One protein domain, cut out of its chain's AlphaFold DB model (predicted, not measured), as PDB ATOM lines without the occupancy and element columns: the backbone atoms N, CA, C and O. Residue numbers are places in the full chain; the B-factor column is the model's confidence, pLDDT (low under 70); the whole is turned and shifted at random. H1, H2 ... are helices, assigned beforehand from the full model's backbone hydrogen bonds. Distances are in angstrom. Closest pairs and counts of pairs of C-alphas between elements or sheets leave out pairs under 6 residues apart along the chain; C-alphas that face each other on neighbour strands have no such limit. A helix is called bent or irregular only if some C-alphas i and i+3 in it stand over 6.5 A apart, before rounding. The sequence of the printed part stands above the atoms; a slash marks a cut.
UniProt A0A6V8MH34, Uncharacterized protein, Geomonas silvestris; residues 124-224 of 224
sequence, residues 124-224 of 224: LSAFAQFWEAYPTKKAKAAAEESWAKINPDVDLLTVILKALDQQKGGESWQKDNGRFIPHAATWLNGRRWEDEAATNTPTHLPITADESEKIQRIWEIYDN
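This is residues 124 to 224 of the 224 residues of an uncharacterized protein of Geomonas silvestris (UniProt A0A6V8MH34). Look for a compact body of five helices: H3, the longest, with H1 beside it, H2 and H5 side by side, H4 at one corner. From it a thin arm sticks out, residues 199 to 224, bearing H6. The 101 printed residues hold six named helices, H1 to H6 in order, and no named strand: all helix. The whole is extended, radius of gyration of the C-alphas 21.1 A, spanning 64 by 30 by 22 A.

H3, residues 154 to 169, touches H1, residues 126 to 133, the same way at a shallow tilt of 11 degrees; the closest C-alphas, Phe 130 and Leu 161, are 6.5 A apart. H2, residues 140 to 150, touches H5, residues 184 to 189; closest C-alphas Ala 143 and Ala 185, 4.1 A. H4, residues 171 to 178, is irregular, C-alphas 173 and 176 being 7.8 A apart. H6, residues 209 to 220, touches no helix. Every O i to N i+4 pair is within hydrogen-bond range in H1, H2, H3 and H5; H4 has 1 of 4, with 3 of 5 O i to N i+3 pairs, and H6 6 of 8.

Find C-alpha 154 at (111.946, 133.808, 120.996); H3 runs 23.0 A to C-alpha 169. H6 runs 17.0 A to C-alpha 220 at (136.717, 168.711, 104.854).

The printed part has no cut. The link from H5 to H6 is long, 19 residues. pLDDT is under 70 at residue 124 and residues 196 to 224.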
ATOM      1  N   LEU A 124     103.856 123.591 124.016       54.59
ATOM      2  CA  LEU A 124     103.854 123.628 122.552       54.59
ATOM      3  C   LEU A 124     105.171 124.217 122.045       54.59
ATOM      4  O   LEU A 124     105.510 125.355 122.368       54.59
ATOM      5  N   SER A 125     105.891 123.431 121.241       74.19
ATOM      6  CA  SER A 125     107.076 123.906 120.540       74.19
ATOM      7  C   SER A 125     106.741 125.191 119.782       74.19
ATOM      8  O   SER A 125     105.621 125.368 119.303       74.19
ATOM      9  N   ALA A 126     107.724 126.077 119.660       80.38
ATOM     10  CA  ALA A 126     107.664 127.307 118.873       80.38
ATOM     11  C   ALA A 126     106.911 127.129 117.533       80.38
ATOM     12  O   ALA A 126     105.999 127.880 117.185       80.38
ATOM     13  N   PHE A 127     107.223 126.036 116.834       84.50
ATOM     14  CA  PHE A 127     106.557 125.639 115.599       84.50
ATOM     15  C   PHE A 127     105.084 125.244 115.778       84.50
ATOM     16  O   PHE A 127     104.256 125.580 114.938       84.50
ATOM     17  N   ALA A 128     104.730 124.519 116.841       86.25
ATOM     18  CA  ALA A 128     103.353 124.106 117.088       86.25
ATOM     19  C   ALA A 128     102.430 125.307 117.351       86.25
ATOM     20  O   ALA A 128     101.296 125.307 116.874       86.25
ATOM     21  N   GLN A 129     102.922 126.349 118.031       84.81
ATOM     22  CA  GLN A 129     102.179 127.606 118.200       84.81
ATOM     23  C   GLN A 129     101.905 128.280 116.849       84.81
ATOM     24  O   GLN A 129     100.763 128.626 116.546       84.81
ATOM     25  N   PHE A 130     102.932 128.387 116.003       88.69
ATOM     26  CA  PHE A 130     102.786 128.894 114.639       88.69
ATOM     27  C   PHE A 130     101.816 128.045 113.800       88.69
ATOM     28  O   PHE A 130     100.941 128.573 113.114       88.69
ATOM     29  N   TRP A 131     101.932 126.719 113.883       89.19
ATOM     30  CA  TRP A 131     101.119 125.785 113.111       89.19
ATOM     31  C   TRP A 131      99.635 125.849 113.477       89.19
ATOM     32  O   TRP A 131      98.777 125.742 112.601       89.19
ATOM     33  N   GLU A 132      99.320 126.033 114.759       86.94
ATOM     34  CA  GLU A 132      97.941 126.189 115.215       86.94
ATOM     35  C   GLU A 132      97.323 127.522 114.784       86.94
ATOM     36  O   GLU A 132      96.136 127.558 114.455       86.94
ATOM     37  N   ALA A 133      98.121 128.590 114.714       85.12
ATOM     38  CA  ALA A 133      97.662 129.905 114.284       85.12
ATOM     39  C   ALA A 133      97.396 129.998 112.764       85.12
ATOM     40  O   ALA A 133      96.573 130.815 112.332       85.12
ATOM     41  N   TYR A 134      98.050 129.155 111.953       87.19
ATOM     42  CA  TYR A 134      97.958 129.198 110.492       87.19
ATOM     43  C   TYR A 134      96.604 128.667 109.962       87.19
ATOM     44  O   TYR A 134      96.213 127.539 110.279       87.19
ATOM     45  N   PRO A 135      95.887 129.415 109.097       80.75
ATOM     46  CA  PRO A 135      94.549 129.036 108.627       80.75
ATOM     47  C   PRO A 135      94.540 127.820 107.684       80.75
ATOM     48  O   PRO A 135      93.596 127.031 107.703       80.75
ATOM     49  N   THR A 136      95.586 127.624 106.869       81.19
ATOM     50  CA  THR A 136      95.682 126.493 105.929       81.19
ATOM     51  C   THR A 136      96.774 125.500 106.343       81.19
ATOM     52  O   THR A 136      97.946 125.603 105.989       81.19
ATOM     53  N   LYS A 137      96.384 124.462 107.087       82.81
ATOM     54  CA  LYS A 137      97.295 123.427 107.612       82.81
ATOM     55  C   LYS A 137      97.671 122.378 106.549       82.81
ATOM     56  O   LYS A 137      97.327 121.202 106.666       82.81
ATOM     57  N   LYS A 138      98.347 122.796 105.472       77.06
ATOM     58  CA  LYS A 138      98.808 121.923 104.371       77.06
ATOM     59  C   LYS A 138     100.325 121.727 104.402       77.06
ATOM     60  O   LYS A 138     101.062 122.649 104.726       77.06
ATOM     61  N   ALA A 139     100.778 120.526 104.031       81.19
ATOM     62  CA  ALA A 139     102.196 120.163 103.921       81.19
ATOM     63  C   ALA A 139     103.031 120.428 105.199       81.19
ATOM     64  O   ALA A 139     104.090 121.046 105.138       81.19
ATOM     65  N   LYS A 140     102.572 119.911 106.352       83.94
ATOM     66  CA  LYS A 140     103.228 120.088 107.666       83.94
ATOM     67  C   LYS A 140     104.725 119.761 107.652       83.94
ATOM     68  O   LYS A 140     105.510 120.548 108.155       83.94
ATOM     69  N   ALA A 141     105.124 118.661 107.010       82.94
ATOM     70  CA  ALA A 141     106.530 118.258 106.929       82.94
ATOM     71  C   ALA A 141     107.420 119.310 106.236       82.94
ATOM     72  O   ALA A 141     108.523 119.586 106.695       82.94
ATOM     73  N   ALA A 142     106.927 119.953 105.172       81.19
ATOM     74  CA  ALA A 142     107.663 121.023 104.496       81.19
ATOM     75  C   ALA A 142     107.719 122.309 105.344       81.19
ATOM     76  O   ALA A 142     108.688 123.069 105.277       81.19
ATOM     77  N   ALA A 143     106.683 122.562 106.150       86.12
ATOM     78  CA  ALA A 143     106.664 123.676 107.092       86.12
ATOM     79  C   ALA A 143     107.645 123.445 108.257       86.12
ATOM     80  O   ALA A 143     108.367 124.361 108.626       86.12
ATOM     81  N   GLU A 144     107.737 122.221 108.780       86.56
ATOM     82  CA  GLU A 144     108.726 121.843 109.801       86.56
ATOM     83  C   GLU A 144     110.158 121.976 109.273       86.56
ATOM     84  O   GLU A 144     111.016 122.530 109.951       86.56
ATOM     85  N   GLU A 145     110.414 121.533 108.038       84.69
ATOM     86  CA  GLU A 145     111.740 121.642 107.422       84.69
ATOM     87  C   GLU A 145     112.161 123.105 107.206       84.69
ATOM     88  O   GLU A 145     113.307 123.474 107.459       84.69
ATOM     89  N   SER A 146     111.238 123.957 106.752       84.69
ATOM     90  CA  SER A 146     111.501 125.396 106.602       84.69
ATOM     91  C   SER A 146     111.672 126.093 107.952       84.69
ATOM     92  O   SER A 146     112.591 126.894 108.106       84.69
ATOM     93  N   TRP A 147     110.877 125.731 108.961       85.62
ATOM     94  CA  TRP A 147     111.043 126.228 110.328       85.62
ATOM     95  C   TRP A 147     112.402 125.850 110.921       85.62
ATOM     96  O   TRP A 147     113.070 126.690 111.519       85.62
ATOM     97  N   ALA A 148     112.848 124.610 110.706       84.75
ATOM     98  CA  ALA A 148     114.154 124.138 111.156       84.75
ATOM     99  C   ALA A 148     115.317 124.892 110.488       84.75
ATOM    100  O   ALA A 148     116.349 125.093 111.121       84.75
ATOM    101  N   LYS A 149     115.151 125.339 109.234       83.94
ATOM    102  CA  LYS A 149     116.151 126.159 108.525       83.94
ATOM    103  C   LYS A 149     116.254 127.578 109.079       83.94
ATOM    104  O   LYS A 149     117.345 128.132 109.097       83.94
ATOM    105  N   ILE A 150     115.130 128.157 109.493       84.38
ATOM    106  CA  ILE A 150     115.078 129.514 110.053       84.38
ATOM    107  C   ILE A 150     115.569 129.512 111.502       84.38
ATOM    108  O   ILE A 150     116.235 130.456 111.907       84.38
ATOM    109  N   ASN A 151     115.242 128.453 112.253       82.81
ATOM    110  CA  ASN A 151     115.524 128.291 113.680       82.81
ATOM    111  C   ASN A 151     115.280 129.589 114.480       82.81
ATOM    112  O   ASN A 151     116.228 130.195 114.980       82.81
ATOM    113  N   PRO A 152     114.024 130.068 114.529       79.38
ATOM    114  CA  PRO A 152     113.729 131.382 115.074       79.38
ATOM    115  C   PRO A 152     113.956 131.442 116.586       79.38
ATOM    116  O   PRO A 152     113.493 130.571 117.324       79.38
ATOM    117  N   ASP A 153     114.618 132.512 117.025       83.50
ATOM    118  CA  ASP A 153     114.705 132.895 118.437       83.50
ATOM    119  C   ASP A 153     113.314 133.287 118.981       83.50
ATOM    120  O   ASP A 153     112.368 133.502 118.218       83.50
ATOM    121  N   VAL A 154     113.177 133.406 120.300       81.06
ATOM    122  CA  VAL A 154     111.946 133.808 120.996       81.06
ATOM    123  C   VAL A 154     111.455 135.177 120.510       81.06
ATOM    124  O   VAL A 154     110.254 135.360 120.274       81.06
ATOM    125  N   ASP A 155     112.376 136.113 120.274       81.31
ATOM    126  CA  ASP A 155     112.049 137.433 119.725       81.31
ATOM    127  C   ASP A 155     111.505 137.323 118.294       81.31
ATOM    128  O   ASP A 155     110.453 137.880 117.965       81.31
ATOM    129  N   LEU A 156     112.167 136.525 117.449       84.94
ATOM    130  CA  LEU A 156     111.757 136.323 116.058       84.94
ATOM    131  C   LEU A 156     110.423 135.574 115.959       84.94
ATOM    132  O   LEU A 156     109.593 135.898 115.111       84.94
ATOM    133  N   LEU A 157     110.173 134.610 116.844       86.81
ATOM    134  CA  LEU A 157     108.890 133.920 116.941       86.81
ATOM    135  C   LEU A 157     107.750 134.898 117.216       86.81
ATOM    136  O   LEU A 157     106.694 134.807 116.590       86.81
ATOM    137  N   THR A 158     107.968 135.846 118.125       86.31
ATOM    138  CA  THR A 158     106.966 136.860 118.466       86.31
ATOM    139  C   THR A 158     106.648 137.735 117.252       86.31
ATOM    140  O   THR A 158     105.477 137.990 116.965       86.31
ATOM    141  N   VAL A 159     107.670 138.120 116.481       87.62
ATOM    142  CA  VAL A 159     107.505 138.848 115.211       87.62
ATOM    143  C   VAL A 159     106.722 138.018 114.190       87.62
ATOM    144  O   VAL A 159     105.762 138.519 113.605       87.62
ATOM    145  N   ILE A 160     107.074 136.741 114.021       88.81
ATOM    146  CA  ILE A 160     106.402 135.816 113.098       88.81
ATOM    147  C   ILE A 160     104.913 135.684 113.434       88.81
ATOM    148  O   ILE A 160     104.070 135.796 112.543       88.81
ATOM    149  N   LEU A 161     104.573 135.461 114.707       88.31
ATOM    150  CA  LEU A 161     103.183 135.321 115.146       88.31
ATOM    151  C   LEU A 161     102.395 136.626 114.975       88.31
ATOM    152  O   LEU A 161     101.245 136.590 114.540       88.31
ATOM    153  N   LYS A 162     103.014 137.778 115.261       87.81
ATOM    154  CA  LYS A 162     102.388 139.093 115.078       87.81
ATOM    155  C   LYS A 162     102.099 139.386 113.604       87.81
ATOM    156  O   LYS A 162     100.990 139.799 113.274       87.81
ATOM    157  N   ALA A 163     103.066 139.141 112.722       88.06
ATOM    158  CA  ALA A 163     102.885 139.317 111.284       88.06
ATOM    159  C   ALA A 163     101.811 138.367 110.733       88.06
ATOM    160  O   ALA A 163     101.003 138.756 109.890       88.06
ATOM    161  N   LEU A 164     101.758 137.135 111.249       88.94
ATOM    162  CA  LEU A 164     100.729 136.169 110.885       88.94
ATOM    163  C   LEU A 164      99.323 136.666 111.249       88.94
ATOM    164  O   LEU A 164      98.413 136.537 110.433       88.94
ATOM    165  N   ASP A 165      99.139 137.232 112.442       86.62
ATOM    166  CA  ASP A 165      97.841 137.751 112.887       86.62
ATOM    167  C   ASP A 165      97.377 138.940 112.026       86.62
ATOM    168  O   ASP A 165      96.244 138.959 111.537       86.62
ATOM    169  N   GLN A 166      98.294 139.862 111.720       84.62
ATOM    170  CA  GLN A 166      98.038 140.997 110.829       84.62
ATOM    171  C   GLN A 166      97.639 140.546 109.418       84.62
ATOM    172  O   GLN A 166      96.632 140.998 108.876       84.62
ATOM    173  N   GLN A 167      98.398 139.621 108.826       83.88
ATOM    174  CA  GLN A 167      98.126 139.132 107.473       83.88
ATOM    175  C   GLN A 167      96.854 138.280 107.414       83.88
ATOM    176  O   GLN A 167      96.118 138.346 106.431       83.88
ATOM    177  N   LYS A 168      96.536 137.542 108.483       83.81
ATOM    178  CA  LYS A 168      95.279 136.797 108.626       83.81
ATOM    179  C   LYS A 168      94.055 137.711 108.684       83.81
ATOM    180  O   LYS A 168      93.009 137.336 108.159       83.81
ATOM    181  N   GLY A 169      94.183 138.886 109.301       77.31
ATOM    182  CA  GLY A 169      93.157 139.930 109.285       77.31
ATOM    183  C   GLY A 169      93.070 140.702 107.963       77.31
ATOM    184  O   GLY A 169      92.085 141.397 107.733       77.31
ATOM    185  N   GLY A 170      94.072 140.576 107.089       79.56
ATOM    186  CA  GLY A 170      94.140 141.286 105.818       79.56
ATOM    187  C   GLY A 170      93.086 140.830 104.809       79.56
ATOM    188  O   GLY A 170      92.800 139.639 104.650       79.56
ATOM    189  N   GLU A 171      92.563 141.790 104.045       74.06
ATOM    190  CA  GLU A 171      91.534 141.562 103.024       74.06
ATOM    191  C   GLU A 171      91.984 140.519 101.985       74.06
ATOM    192  O   GLU A 171      91.183 139.716 101.522       74.06
ATOM    193  N   SER A 172      93.285 140.435 101.683       74.94
ATOM    194  CA  SER A 172      93.846 139.441 100.756       74.94
ATOM    195  C   SER A 172      93.707 137.986 101.223       74.94
ATOM    196  O   SER A 172      93.617 137.099 100.376       74.94
ATOM    197  N   TRP A 173      93.700 137.717 102.534       78.88
ATOM    198  CA  TRP A 173      93.528 136.361 103.079       78.88
ATOM    199  C   TRP A 173      92.059 136.034 103.354       78.88
ATOM    200  O   TRP A 173      91.677 134.867 103.303       78.88
ATOM    201  N   GLN A 174      91.221 137.044 103.599       77.88
ATOM    202  CA  GLN A 174      89.774 136.860 103.730       77.88
ATOM    203  C   GLN A 174      89.070 136.731 102.370       77.88
ATOM    204  O   GLN A 174      88.086 135.997 102.241       77.88
ATOM    205  N   LYS A 175      89.589 137.399 101.332       75.31
ATOM    206  CA  LYS A 175      89.037 137.367  99.975       75.31
ATOM    207  C   LYS A 175      89.113 135.955  99.387       75.31
ATOM    208  O   LYS A 175      90.113 135.250  99.516       75.31
ATOM    209  N   ASP A 176      88.027 135.543  98.734       73.12
ATOM    210  CA  ASP A 176      87.876 134.219  98.108       73.12
ATOM    211  C   ASP A 176      88.010 133.031  99.092       73.12
ATOM    212  O   ASP A 176      88.559 131.984  98.753       73.12
ATOM    213  N   ASN A 177      87.531 133.178 100.336       70.06
ATOM    214  CA  ASN A 177      87.614 132.144 101.386       70.06
ATOM    215  C   ASN A 177      89.050 131.644 101.646       70.06
ATOM    216  O   ASN A 177      89.270 130.465 101.934       70.06
ATOM    217  N   GLY A 178      90.049 132.519 101.503       70.88
ATOM    218  CA  GLY A 178      91.442 132.140 101.706       70.88
ATOM    219  C   GLY A 178      92.036 131.286 100.586       70.88
ATOM    220  O   GLY A 178      93.035 130.594 100.802       70.88
ATOM    221  N   ARG A 179      91.471 131.338  99.370       74.12
ATOM    222  CA  ARG A 179      92.037 130.655  98.194       74.12
ATOM    223  C   ARG A 179      93.480 131.082  97.906       74.12
ATOM    224  O   ARG A 179      94.269 130.260  97.448       74.12
ATOM    225  N   PHE A 180      93.824 132.337  98.192       78.31
ATOM    226  CA  PHE A 180      95.152 132.902  97.932       78.31
ATOM    227  C   PHE A 180      96.109 132.835  99.131       78.31
ATOM    228  O   PHE A 180      97.161 133.472  99.109       78.31
ATOM    229  N   ILE A 181      95.788 132.054 100.169       83.31
ATOM    230  CA  ILE A 181      96.694 131.868 101.305       83.31
ATOM    231  C   ILE A 181      97.851 130.956 100.862       83.31
ATOM    232  O   ILE A 181      97.603 129.804 100.479       83.31
ATOM    233  N   PRO A 182      99.113 131.429 100.904       83.38
ATOM    234  CA  PRO A 182     100.265 130.597 100.574       83.38
ATOM    235  C   PRO A 182     100.373 129.403 101.535       83.38
ATOM    236  O   PRO A 182      99.778 129.371 102.605       83.38
ATOM    237  N   HIS A 183     101.136 128.374 101.169       86.94
ATOM    238  CA  HIS A 183     101.446 127.317 102.131       86.94
ATOM    239  C   HIS A 183     102.373 127.851 103.224       86.94
ATOM    240  O   HIS A 183     103.271 128.638 102.926       86.94
ATOM    241  N   ALA A 184     102.220 127.354 104.455       87.25
ATOM    242  CA  ALA A 184     103.069 127.740 105.581       87.25
ATOM    243  C   ALA A 184     104.569 127.620 105.253       87.25
ATOM    244  O   ALA A 184     105.332 128.528 105.547       87.25
ATOM    245  N   ALA A 185     104.986 126.564 104.542       86.12
ATOM    246  CA  ALA A 185     106.373 126.402 104.097       86.12
ATOM    247  C   ALA A 185     106.840 127.508 103.134       86.12
ATOM    248  O   ALA A 185     107.950 128.014 103.252       86.12
ATOM    249  N   THR A 186     105.999 127.897 102.174       88.81
ATOM    250  CA  THR A 186     106.296 128.977 101.219       88.81
ATOM    251  C   THR A 186     106.333 130.330 101.917       88.81
ATOM    252  O   THR A 186     107.202 131.146 101.629       88.81
ATOM    253  N   TRP A 187     105.415 130.550 102.856       90.06
ATOM    254  CA  TRP A 187     105.359 131.753 103.675       90.06
ATOM    255  C   TRP A 187     106.601 131.889 104.571       90.06
ATOM    256  O   TRP A 187     107.198 132.961 104.632       90.06
ATOM    257  N   LEU A 188     107.046 130.782 105.178       89.75
ATOM    258  CA  LEU A 188     108.261 130.733 105.987       89.75
ATOM    259  C   LEU A 188     109.529 130.926 105.142       89.75
ATOM    260  O   LEU A 188     110.354 131.779 105.446       89.75
ATOM    261  N   ASN A 189     109.672 130.182 104.041       88.69
ATOM    262  CA  ASN A 189     110.835 130.294 103.151       88.69
ATOM    263  C   ASN A 189     110.962 131.687 102.520       88.69
ATOM    264  O   ASN A 189     112.072 132.157 102.295       88.69
ATOM    265  N   GLY A 190     109.832 132.334 102.229       86.69
ATOM    266  CA  GLY A 190     109.792 133.695 101.707       86.69
ATOM    267  C   GLY A 190     110.001 134.774 102.766       86.69
ATOM    268  O   GLY A 190     109.851 135.940 102.430       86.69
ATOM    269  N   ARG A 191     110.276 134.399 104.026       88.25
ATOM    270  CA  ARG A 191     110.430 135.315 105.166       88.25
ATOM    271  C   ARG A 191     109.311 136.346 105.239       88.25
ATOM    272  O   ARG A 191     109.533 137.508 105.542       88.25
ATOM    273  N   ARG A 192     108.076 135.923 104.951       84.44
ATOM    274  CA  ARG A 192     106.967 136.857 104.704       84.44
ATOM    275  C   ARG A 192     106.451 137.568 105.957       84.44
ATOM    276  O   ARG A 192     105.551 138.389 105.847       84.44
ATOM    277  N   TRP A 193     107.012 137.265 107.126       86.94
ATOM    278  CA  TRP A 193     106.854 138.084 108.329       86.94
ATOM    279  C   TRP A 193     107.644 139.402 108.258       86.94
ATOM    280  O   TRP A 193     107.379 140.300 109.048       86.94
ATOM    281  N   GLU A 194     108.607 139.508 107.335       84.25
ATOM    282  CA  GLU A 194     109.338 140.736 106.993       84.25
ATOM    283  C   GLU A 194     108.610 141.535 105.887       84.25
ATOM    284  O   GLU A 194     108.890 142.716 105.709       84.25
ATOM    285  N   ASP A 195     107.662 140.912 105.169       73.06
ATOM    286  CA  ASP A 195     106.850 141.544 104.116       73.06
ATOM    287  C   ASP A 195     105.728 142.409 104.728       73.06
ATOM    288  O   ASP A 195     105.019 141.991 105.648       73.06
ATOM    289  N   GLU A 196     105.559 143.609 104.175       56.19
ATOM    290  CA  GLU A 196     104.892 144.773 104.768       56.19
ATOM    291  C   GLU A 196     103.491 144.537 105.370       56.19
ATOM    292  O   GLU A 196     102.502 144.311 104.668       56.19
ATOM    293  N   ALA A 197     103.381 144.746 106.684       50.41
ATOM    294  CA  ALA A 197     102.214 145.397 107.267       50.41
ATOM    295  C   ALA A 197     102.554 146.882 107.440       50.41
ATOM    296  O   ALA A 197     103.569 147.233 108.038       50.41
ATOM    297  N   ALA A 198     101.713 147.748 106.885       47.31
ATOM    298  CA  ALA A 198     101.886 149.191 106.834       47.31
ATOM    299  C   ALA A 198     102.026 149.868 108.219       47.31
ATOM    300  O   ALA A 198     101.059 150.378 108.778       47.31
ATOM    301  N   THR A 199     103.256 149.946 108.722       42.97
ATOM    302  CA  THR A 199     103.773 151.003 109.610       42.97
ATOM    303  C   THR A 199     105.219 151.250 109.169       42.97
ATOM    304  O   THR A 199     106.088 150.434 109.451       42.97
ATOM    305  N   ASN A 200     105.506 152.223 108.299       43.25
ATOM    306  CA  ASN A 200     105.803 153.610 108.692       43.25
ATOM    307  C   ASN A 200     106.526 153.684 110.060       43.25
ATOM    308  O   ASN A 200     105.875 153.507 111.086       43.25
ATOM    309  N   THR A 201     107.871 153.718 110.080       48.84
ATOM    310  CA  THR A 201     108.780 154.913 110.074       48.84
ATOM    311  C   THR A 201     109.263 155.266 111.509       48.84
ATOM    312  O   THR A 201     108.601 154.844 112.454       48.84
ATOM    313  N   PRO A 202     110.450 155.897 111.742       47.59
ATOM    314  CA  PRO A 202     110.974 157.097 111.080       47.59
ATOM    315  C   PRO A 202     112.177 156.796 110.171       47.59
ATOM    316  O   PRO A 202     113.063 156.024 110.510       47.59
ATOM    317  N   THR A 203     112.226 157.333 108.954       45.84
ATOM    318  CA  THR A 203     112.638 158.732 108.762       45.84
ATOM    319  C   THR A 203     114.020 158.934 109.373       45.84
ATOM    320  O   THR A 203     114.155 159.196 110.564       45.84
ATOM    321  N   HIS A 204     115.052 158.818 108.536       45.91
ATOM    322  CA  HIS A 204     116.311 159.511 108.777       45.91
ATOM    323  C   HIS A 204     115.957 160.949 109.170       45.91
ATOM    324  O   HIS A 204     115.241 161.626 108.429       45.91
ATOM    325  N   LEU A 205     116.338 161.319 110.391       46.59
ATOM    326  CA  LEU A 205     115.982 162.553 111.086       46.59
ATOM    327  C   LEU A 205     116.038 163.767 110.139       46.59
ATOM    328  O   LEU A 205     116.882 163.785 109.233       46.59
ATOM    329  N   PRO A 206     115.201 164.807 110.339       45.34
ATOM    330  CA  PRO A 206     115.546 166.110 109.803       45.34
ATOM    331  C   PRO A 206     116.913 166.430 110.399       45.34
ATOM    332  O   PRO A 206     117.025 166.640 111.605       45.34
ATOM    333  N   ILE A 207     117.958 166.392 109.574       48.53
ATOM    334  CA  ILE A 207     119.217 167.019 109.926       48.53
ATOM    335  C   ILE A 207     118.828 168.470 110.169       48.53
ATOM    336  O   ILE A 207     118.525 169.221 109.240       48.53
ATOM    337  N   THR A 208     118.713 168.840 111.439       54.97
ATOM    338  CA  THR A 208     118.708 170.239 111.826       54.97
ATOM    339  C   THR A 208     119.943 170.837 111.170       54.97
ATOM    340  O   THR A 208     121.007 170.225 111.260       54.97
ATOM    341  N   ALA A 209     119.803 171.974 110.484       57.66
ATOM    342  CA  ALA A 209     120.865 172.577 109.669       57.66
ATOM    343  C   ALA A 209     122.228 172.699 110.395       57.66
ATOM    344  O   ALA A 209     123.272 172.736 109.749       57.66
ATOM    345  N   ASP A 210     122.214 172.667 111.729       54.81
ATOM    346  CA  ASP A 210     123.372 172.651 112.622       54.81
ATOM    347  C   ASP A 210     124.222 171.351 112.572       54.81
ATOM    348  O   ASP A 210     125.449 171.402 112.646       54.81
ATOM    349  N   GLU A 211     123.621 170.169 112.373       53.41
ATOM    350  CA  GLU A 211     124.368 168.894 112.327       53.41
ATOM    351  C   GLU A 211     124.931 168.571 110.935       53.41
ATOM    352  O   GLU A 211     125.969 167.909 110.834       53.41
ATOM    353  N   SER A 212     124.326 169.088 109.856       58.81
ATOM    354  CA  SER A 212     124.874 168.948 108.495       58.81
ATOM    355  C   SER A 212     126.212 169.662 108.340       58.81
ATOM    356  O   SER A 212     127.115 169.113 107.712       58.81
ATOM    357  N   GLU A 213     126.375 170.844 108.941       64.88
ATOM    358  CA  GLU A 213     127.640 171.588 108.889       64.88
ATOM    359  C   GLU A 213     128.744 170.883 109.680       64.88
ATOM    360  O   GLU A 213     129.910 170.891 109.284       64.88
ATOM    361  N   LYS A 214     128.383 170.211 110.777       65.12
ATOM    362  CA  LYS A 214     129.327 169.436 111.585       65.12
ATOM    363  C   LYS A 214     129.828 168.202 110.839       65.12
ATOM    364  O   LYS A 214     131.017 167.902 110.895       65.12
ATOM    365  N   ILE A 215     128.945 167.518 110.110       64.62
ATOM    366  CA  ILE A 215     129.315 166.366 109.283       64.62
ATOM    367  C   ILE A 215     130.124 166.823 108.060       64.62
ATOM    368  O   ILE A 215     131.137 166.199 107.762       64.62
ATOM    369  N   GLN A 216     129.766 167.935 107.405       65.62
ATOM    370  CA  GLN A 216     130.558 168.477 106.290       65.62
ATOM    371  C   GLN A 216     131.959 168.941 106.723       65.62
ATOM    372  O   GLN A 216     132.930 168.600 106.050       65.62
ATOM    373  N   ARG A 217     132.105 169.581 107.892       68.25
ATOM    374  CA  ARG A 217     133.424 169.936 108.451       68.25
ATOM    375  C   ARG A 217     134.314 168.733 108.745       68.25
ATOM    376  O   ARG A 217     135.529 168.838 108.635       68.25
ATOM    377  N   ILE A 218     133.738 167.605 109.160       66.94
ATOM    378  CA  ILE A 218     134.515 166.388 109.439       66.94
ATOM    379  C   ILE A 218     135.061 165.784 108.138       66.94
ATOM    380  O   ILE A 218     136.181 165.277 108.135       66.94
ATOM    381  N   TRP A 219     134.316 165.888 107.034       63.19
ATOM    382  CA  TRP A 219     134.788 165.449 105.720       63.19
ATOM    383  C   TRP A 219     135.816 166.412 105.100       63.19
ATOM    384  O   TRP A 219     136.781 165.939 104.512       63.19
ATOM    385  N   GLU A 220     135.710 167.729 105.316       63.12
ATOM    386  CA  GLU A 220     136.717 168.711 104.854       63.12
ATOM    387  C   GLU A 220     138.088 168.574 105.537       63.12
ATOM    388  O   GLU A 220     139.103 168.948 104.958       63.12
ATOM    389  N   ILE A 221     138.149 168.018 106.751       67.25
ATOM    390  CA  ILE A 221     139.419 167.768 107.459       67.25
ATOM    391  C   ILE A 221     140.176 166.565 106.867       67.25
ATOM    392  O   ILE A 221     141.380 166.445 107.070       67.25
ATOM    393  N   TYR A 222     139.493 165.676 106.142       53.72
ATOM    394  CA  TYR A 222     140.095 164.478 105.550       53.72
ATOM    395  C   TYR A 222     140.522 164.645 104.081       53.72
ATOM    396  O   TYR A 222     141.209 163.764 103.567       53.72
ATOM    397  N   ASP A 223     140.146 165.749 103.427       55.84
ATOM    398  CA  ASP A 223     140.439 166.045 102.012       55.84
ATOM    399  C   ASP A 223     141.535 167.124 101.815       55.84
ATOM    400  O   ASP A 223     141.696 167.666 100.719       55.84
ATOM    401  N   ASN A 224     142.314 167.439 102.859       47.97
ATOM    402  CA  ASN A 224     143.450 168.376 102.823       47.97
ATOM    403  C   ASN A 224     144.683 167.787 103.521       47.97
ATOM    404  O   ASN A 224     145.812 168.089 103.072       47.97
TER     405      ASN A 224